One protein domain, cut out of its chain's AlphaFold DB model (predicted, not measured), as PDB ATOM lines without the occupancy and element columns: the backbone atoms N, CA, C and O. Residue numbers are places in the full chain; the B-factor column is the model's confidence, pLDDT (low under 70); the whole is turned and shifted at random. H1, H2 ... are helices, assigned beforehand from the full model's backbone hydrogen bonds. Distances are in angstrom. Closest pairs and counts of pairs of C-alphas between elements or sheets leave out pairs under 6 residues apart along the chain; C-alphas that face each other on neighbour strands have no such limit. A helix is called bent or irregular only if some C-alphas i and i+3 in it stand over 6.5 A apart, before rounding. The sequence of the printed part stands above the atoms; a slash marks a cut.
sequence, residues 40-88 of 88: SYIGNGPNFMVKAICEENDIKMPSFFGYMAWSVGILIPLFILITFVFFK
ATOM      1  N   SER A  40     -14.383  -3.651  24.682       88.50
ATOM      2  CA  SER A  40     -15.680  -3.040  24.984       88.50
ATOM      3  C   SER A  40     -15.799  -1.654  24.356       88.50
ATOM      4  O   SER A  40     -14.796  -1.019  24.025       88.50
ATOM      5  N   TYR A  41     -17.025  -1.151  24.229       86.75
ATOM      6  CA  TYR A  41     -17.258   0.213  23.752       86.75
ATOM      7  C   TYR A  41     -16.892   1.300  24.770       86.75
ATOM      8  O   TYR A  41     -16.724   2.444  24.382       86.75
ATOM      9  N   ILE A  42     -16.729   0.963  26.054       87.12
ATOM     10  CA  ILE A  42     -16.177   1.884  27.067       87.12
ATOM     11  C   ILE A  42     -14.647   1.824  27.145       87.12
ATOM     12  O   ILE A  42     -14.031   2.666  27.788       87.12
ATOM     13  N   GLY A  43     -14.029   0.811  26.535       85.94
ATOM     14  CA  GLY A  43     -12.607   0.525  26.712       85.94
ATOM     15  C   GLY A  43     -11.683   1.495  25.976       85.94
ATOM     16  O   GLY A  43     -10.518   1.619  26.349       85.94
ATOM     17  N   ASN A  44     -12.184   2.200  24.955       90.50
ATOM     18  CA  ASN A  44     -11.450   3.260  24.274       90.50
ATOM     19  C   ASN A  44     -12.392   4.342  23.718       90.50
ATOM     20  O   ASN A  44     -13.570   4.093  23.459       90.50
ATOM     21  N   GLY A  45     -11.842   5.543  23.517       90.19
ATOM     22  CA  GLY A  45     -12.579   6.709  23.021       90.19
ATOM     23  C   GLY A  45     -13.274   6.492  21.669       90.19
ATOM     24  O   GLY A  45     -14.463   6.789  21.573       90.19
ATOM     25  N   PRO A  46     -12.594   5.955  20.636       92.44
ATOM     26  CA  PRO A  46     -13.218   5.683  19.340       92.44
ATOM     27  C   PRO A  46     -14.457   4.776  19.402       92.44
ATOM     28  O   PRO A  46     -15.488   5.118  18.826       92.44
ATOM     29  N   ASN A  47     -14.413   3.658  20.134       92.25
ATOM     30  CA  ASN A  47     -15.578   2.775  20.252       92.25
ATOM     31  C   ASN A  47     -16.734   3.455  21.003       92.25
ATOM     32  O   ASN A  47     -17.900   3.255  20.654       92.25
ATOM     33  N   PHE A  48     -16.414   4.264  22.018       92.50
ATOM     34  CA  PHE A  48     -17.411   5.026  22.766       92.50
ATOM     35  C   PHE A  48     -18.084   6.077  21.878       92.50
ATOM     36  O   PHE A  48     -19.301   6.237  21.928       92.50
ATOM     37  N   MET A  49     -17.307   6.727  21.009       94.44
ATOM     38  CA  MET A  49     -17.809   7.673  20.015       94.44
ATOM     39  C   MET A  49     -18.767   7.001  19.027       94.44
ATOM     40  O   MET A  49     -19.856   7.516  18.799       94.44
ATOM     41  N   VAL A  50     -18.412   5.830  18.484       93.31
ATOM     42  CA  VAL A  50     -19.306   5.079  17.582       93.31
ATOM     43  C   VAL A  50     -20.604   4.697  18.293       93.31
ATOM     44  O   VAL A  50     -21.681   4.872  17.728       93.31
ATOM     45  N   LYS A  51     -20.525   4.233  19.547       91.56
ATOM     46  CA  LYS A  51     -21.714   3.942  20.355       91.56
ATOM     47  C   LYS A  51     -22.608   5.175  20.518       91.56
ATOM     48  O   LYS A  51     -23.811   5.045  20.326       91.56
ATOM     49  N   ALA A  52     -22.034   6.335  20.835       93.12
ATOM     50  CA  ALA A  52     -22.788   7.577  20.998       93.12
ATOM     51  C   ALA A  52     -23.494   7.991  19.695       93.12
ATOM     52  O   ALA A  52     -24.685   8.275  19.723       93.12
ATOM     53  N   ILE A  53     -22.806   7.920  18.548       95.25
ATOM     54  CA  ILE A  53     -23.402   8.208  17.232       95.25
ATOM     55  C   ILE A  53     -24.562   7.247  16.935       95.25
ATOM     56  O   ILE A  53     -25.611   7.673  16.458       95.25
ATOM     57  N   CYS A  54     -24.405   5.951  17.211       94.94
ATOM     58  CA  CYS A  54     -25.486   4.985  17.022       94.94
ATOM     59  C   CYS A  54     -26.689   5.277  17.932       94.94
ATOM     60  O   CYS A  54     -27.820   5.222  17.457       94.94
ATOM     61  N   GLU A  55     -26.454   5.620  19.201       92.94
ATOM     62  CA  GLU A  55     -27.512   5.984  20.153       92.94
ATOM     63  C   GLU A  55     -28.235   7.282  19.749       92.94
ATOM     64  O   GLU A  55     -29.455   7.340  19.855       92.94
ATOM     65  N   GLU A  56     -27.520   8.280  19.218       96.00
ATOM     66  CA  GLU A  56     -28.103   9.521  18.677       96.00
ATOM     67  C   GLU A  56     -28.957   9.301  17.417       96.00
ATOM     68  O   GLU A  56     -29.857  10.089  17.142       96.00
ATOM     69  N   ASN A  57     -28.687   8.241  16.649       96.69
ATOM     70  CA  ASN A  57     -29.423   7.886  15.429       96.69
ATOM     71  C   ASN A  57     -30.480   6.787  15.664       96.69
ATOM     72  O   ASN A  57     -30.902   6.131  14.710       96.69
ATOM     73  N   ASP A  58     -30.870   6.533  16.918       94.62
ATOM     74  CA  ASP A  58     -31.841   5.495  17.304       94.62
ATOM     75  C   ASP A  58     -31.461   4.062  16.851       94.62
ATOM     76  O   ASP A  58     -32.308   3.167  16.722       94.62
ATOM     77  N   ILE A  59     -30.168   3.794  16.632       94.06
ATOM     78  CA  ILE A  59     -29.650   2.469  16.273       94.06
ATOM     79  C   ILE A  59     -29.414   1.659  17.549       94.06
ATOM     80  O   ILE A  59     -28.639   2.033  18.430       94.06
ATOM     81  N   LYS A  60     -30.048   0.484  17.636       89.25
ATOM     82  CA  LYS A  60     -29.897  -0.414  18.788       89.25
ATOM     83  C   LYS A  60     -28.474  -0.963  18.885       89.25
ATOM     84  O   LYS A  60     -28.059  -1.785  18.071       89.25
ATOM     85  N   MET A  61     -27.773  -0.568  19.942       90.19
ATOM     86  CA  MET A  61     -26.462  -1.111  20.292       90.19
ATOM     87  C   MET A  61     -26.586  -2.429  21.076       90.19
ATOM     88  O   MET A  61     -27.527  -2.599  21.859       90.19
ATOM     89  N   PRO A  62     -25.645  -3.377  20.901       87.81
ATOM     90  CA  PRO A  62     -25.606  -4.598  21.698       87.81
ATOM     91  C   PRO A  62     -25.371  -4.287  23.182       87.81
ATOM     92  O   PRO A  62     -24.720  -3.303  23.536       87.81
ATOM     93  N   SER A  63     -25.863  -5.164  24.062       89.62
ATOM     94  CA  SER A  63     -25.578  -5.072  25.496       89.62
ATOM     95  C   SER A  63     -24.076  -5.210  25.772       89.62
ATOM     96  O   SER A  63     -23.335  -5.782  24.970       89.62
ATOM     97  N   PHE A  64     -23.624  -4.733  26.932       88.69
ATOM     98  CA  PHE A  64     -22.207  -4.742  27.317       88.69
ATOM     99  C   PHE A  64     -21.539  -6.111  27.139       88.69
ATOM    100  O   PHE A  64     -20.514  -6.236  26.468       88.69
ATOM    101  N   PHE A  65     -22.162  -7.156  27.685       90.00
ATOM    102  CA  PHE A  65     -21.652  -8.521  27.577       90.00
ATOM    103  C   PHE A  65     -21.823  -9.114  26.174       90.00
ATOM    104  O   PHE A  65     -20.991  -9.913  25.753       90.00
ATOM    105  N   GLY A  66     -22.849  -8.693  25.423       90.56
ATOM    106  CA  GLY A  66     -23.028  -9.094  24.026       90.56
ATOM    107  C   GLY A  66     -21.908  -8.567  23.126       90.56
ATOM    108  O   GLY A  66     -21.328  -9.327  22.353       90.56
ATOM    109  N   TYR A  67     -21.543  -7.292  23.285       91.81
ATOM    110  CA  TYR A  67     -20.391  -6.709  22.596       91.81
ATOM    111  C   TYR A  67     -19.094  -7.415  22.992       91.81
ATOM    112  O   TYR A  67     -18.282  -7.737  22.130       91.81
ATOM    113  N   MET A  68     -18.905  -7.682  24.287       90.94
ATOM    114  CA  MET A  68     -17.690  -8.325  24.783       90.94
ATOM    115  C   MET A  68     -17.505  -9.725  24.197       90.94
ATOM    116  O   MET A  68     -16.414 -10.037  23.736       90.94
ATOM    117  N   ALA A  69     -18.557 -10.547  24.148       91.88
ATOM    118  CA  ALA A  69     -18.484 -11.876  23.545       91.88
ATOM    119  C   ALA A  69     -18.115 -11.813  22.052       91.88
ATOM    120  O   ALA A  69     -17.249 -12.560  21.597       91.88
ATOM    121  N   TRP A  70     -18.727 -10.884  21.308       91.50
ATOM    122  CA  TRP A  70     -18.426 -10.672  19.892       91.50
ATOM    123  C   TRP A  70     -16.983 -10.196  19.675       91.50
ATOM    124  O   TRP A  70     -16.254 -10.754  18.858       91.50
ATOM    125  N   SER A  71     -16.556  -9.203  20.456       91.25
ATOM    126  CA  SER A  71     -15.227  -8.605  20.369       91.25
ATOM    127  C   SER A  71     -14.139  -9.614  20.739       91.25
ATOM    128  O   SER A  71     -13.218  -9.838  19.959       91.25
ATOM    129  N   VAL A  72     -14.292 -10.330  21.856       91.00
ATOM    130  CA  VAL A  72     -13.368 -11.392  22.289       91.00
ATOM    131  C   VAL A  72     -13.255 -12.496  21.235       91.00
ATOM    132  O   VAL A  72     -12.145 -12.949  20.955       91.00
ATOM    133  N   GLY A  73     -14.368 -12.889  20.607       92.75
ATOM    134  CA  GLY A  73     -14.388 -13.914  19.559       92.75
ATOM    135  C   GLY A  73     -13.540 -13.578  18.326       92.75
ATOM    136  O   GLY A  73     -13.085 -14.493  17.647       92.75
ATOM    137  N   ILE A  74     -13.283 -12.295  18.057       91.06
ATOM    138  CA  ILE A  74     -12.478 -11.835  16.913       91.06
ATOM    139  C   ILE A  74     -11.087 -11.380  17.364       91.06
ATOM    140  O   ILE A  74     -10.074 -11.766  16.776       91.06
ATOM    141  N   LEU A  75     -11.024 -10.573  18.421       90.25
ATOM    142  CA  LEU A  75      -9.796  -9.936  18.880       90.25
ATOM    143  C   LEU A  75      -8.838 -10.915  19.553       90.25
ATOM    144  O   LEU A  75      -7.636 -10.762  19.366       90.25
ATOM    145  N   ILE A  76      -9.317 -11.924  20.291       89.00
ATOM    146  CA  ILE A  76      -8.417 -12.908  20.916       89.00
ATOM    147  C   ILE A  76      -7.714 -13.781  19.867       89.00
ATOM    148  O   ILE A  76      -6.487 -13.876  19.932       89.00
ATOM    149  N   PRO A  77      -8.402 -14.375  18.871       90.81
ATOM    150  CA  PRO A  77      -7.716 -15.098  17.799       90.81
ATOM    151  C   PRO A  77      -6.717 -14.225  17.039       90.81
ATOM    152  O   PRO A  77      -5.598 -14.663  16.766       90.81
ATOM    153  N   LEU A  78      -7.096 -12.977  16.742       89.69
ATOM    154  CA  LEU A  78      -6.207 -12.039  16.070       89.69
ATOM    155  C   LEU A  78      -4.976 -11.746  16.931       89.69
ATOM    156  O   LEU A  78      -3.864 -11.844  16.423       89.69
ATOM    157  N   PHE A  79      -5.170 -11.463  18.224       86.56
ATOM    158  CA  PHE A  79      -4.104 -11.227  19.198       86.56
ATOM    159  C   PHE A  79      -3.134 -12.407  19.281       86.56
ATOM    160  O   PHE A  79      -1.926 -12.215  19.240       86.56
ATOM    161  N   ILE A  80      -3.635 -13.640  19.312       89.06
ATOM    162  CA  ILE A  80      -2.774 -14.827  19.289       89.06
ATOM    163  C   ILE A  80      -1.927 -14.845  18.006       89.06
ATOM    164  O   ILE A  80      -0.713 -15.045  18.065       89.06
ATOM    165  N   LEU A  81      -2.543 -14.584  16.850       90.62
ATOM    166  CA  LEU A  81      -1.863 -14.592  15.555       90.62
ATOM    167  C   LEU A  81      -0.756 -13.532  15.482       90.62
ATOM    168  O   LEU A  81       0.380 -13.860  15.137       90.62
ATOM    169  N   ILE A  82      -1.042 -12.280  15.842       85.69
ATOM    170  CA  ILE A  82      -0.020 -11.223  15.830       85.69
ATOM    171  C   ILE A  82       1.084 -11.469  16.864       85.69
ATOM    172  O   ILE A  82       2.240 -11.159  16.577       85.69
ATOM    173  N   THR A  83       0.784 -12.069  18.023       84.62
ATOM    174  CA  THR A  83       1.813 -12.471  18.990       84.62
ATOM    175  C   THR A  83       2.783 -13.468  18.354       84.62
ATOM    176  O   THR A  83       3.991 -13.261  18.429       84.62
ATOM    177  N   PHE A  84       2.291 -14.488  17.649       87.56
ATOM    178  CA  PHE A  84       3.161 -15.467  16.986       87.56
ATOM    179  C   PHE A  84       3.959 -14.907  15.802       87.56
ATOM    180  O   PHE A  84       5.058 -15.394  15.525       87.56
ATOM    181  N   VAL A  85       3.418 -13.916  15.087       86.88
ATOM    182  CA  VAL A  85       4.079 -13.319  13.917       86.88
ATOM    183  C   VAL A  85       5.136 -12.290  14.325       86.88
ATOM    184  O   VAL A  85       6.226 -12.291  13.758       86.88
ATOM    185  N   PHE A  86       4.834 -11.429  15.301       79.81
ATOM    186  CA  PHE A  86       5.659 -10.257  15.623       79.81
ATOM    187  C   PHE A  86       6.432 -10.353  16.946       79.81
ATOM    188  O   PHE A  86       7.407  -9.625  17.114       79.81
ATOM    189  N   PHE A  87       6.021 -11.218  17.880       70.06
ATOM    190  CA  PHE A  87       6.529 -11.242  19.261       70.06
ATOM    191  C   PHE A  87       7.099 -12.606  19.692       70.06
ATOM    192  O   PHE A  87       7.030 -12.935  20.874       70.06
ATOM    193  N   LYS A  88       7.641 -13.391  18.750       57.50
ATOM    194  CA  LYS A  88       8.357 -14.649  19.049       57.50
ATOM    195  C   LYS A  88       9.418 -14.494  20.137       57.50
ATOM    196  O   LYS A  88      10.195 -13.516  20.063       57.50
TER     197      LYS A  88
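Overview. This is residues 40 to 88 of the 88 residues of the protein "Sodium:proton antiporter" of Proteobacteria bacterium (UniProt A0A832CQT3). One long helix, H2, with a kink of 34 degrees near residue 71, makes most of the length, and the shorter H1 lies across an open gap, with its early part over the first part of H2 and its later part reaching beyond the start of H2, over the link of residues 57 to 63, as in an open hook. The far part of H2, residues 73 to 86, sticks out as an arm. The printed part has 49 residues with two named helices, H1 then H2, and no named strand: all helix. It is loose, with a radius of gyration of the C-alphas of 13.8 A, and spans 44 by 19 by 13 A.

Along the chain. H2, residues 64 to 86, is 30.7 A long, from C-alpha 64 at (-22.207, -4.742, 27.317) to C-alpha 86 at (5.659, -10.257, 15.623). H1, residues 45 to 56, is 16.4 A long and begins at C-alpha 45 at (-12.579, 6.709, 23.021).

Arrangement. H2 has a kink of 34 degrees near residue 71. It is neither bent nor irregular, but only just: C-alphas 73 and 76 are 6.2 A apart. H1 and H2 are apart, with no C-alpha of the one within 8 A of the other. Every O i to N i+4 pair is within hydrogen-bond range in H1, and 18 of 19 in H2.

Size, cuts and confidence. The C-alphas of Asp 58 and Lys 88, the two farthest apart, are 45.0 A apart. The printed part has no cut, and the link from H1 to H2, 7 residues, is short. Residues 53 to 58 and 73 to 88 stand free. In this model only residue 88 has a pLDDT under 70.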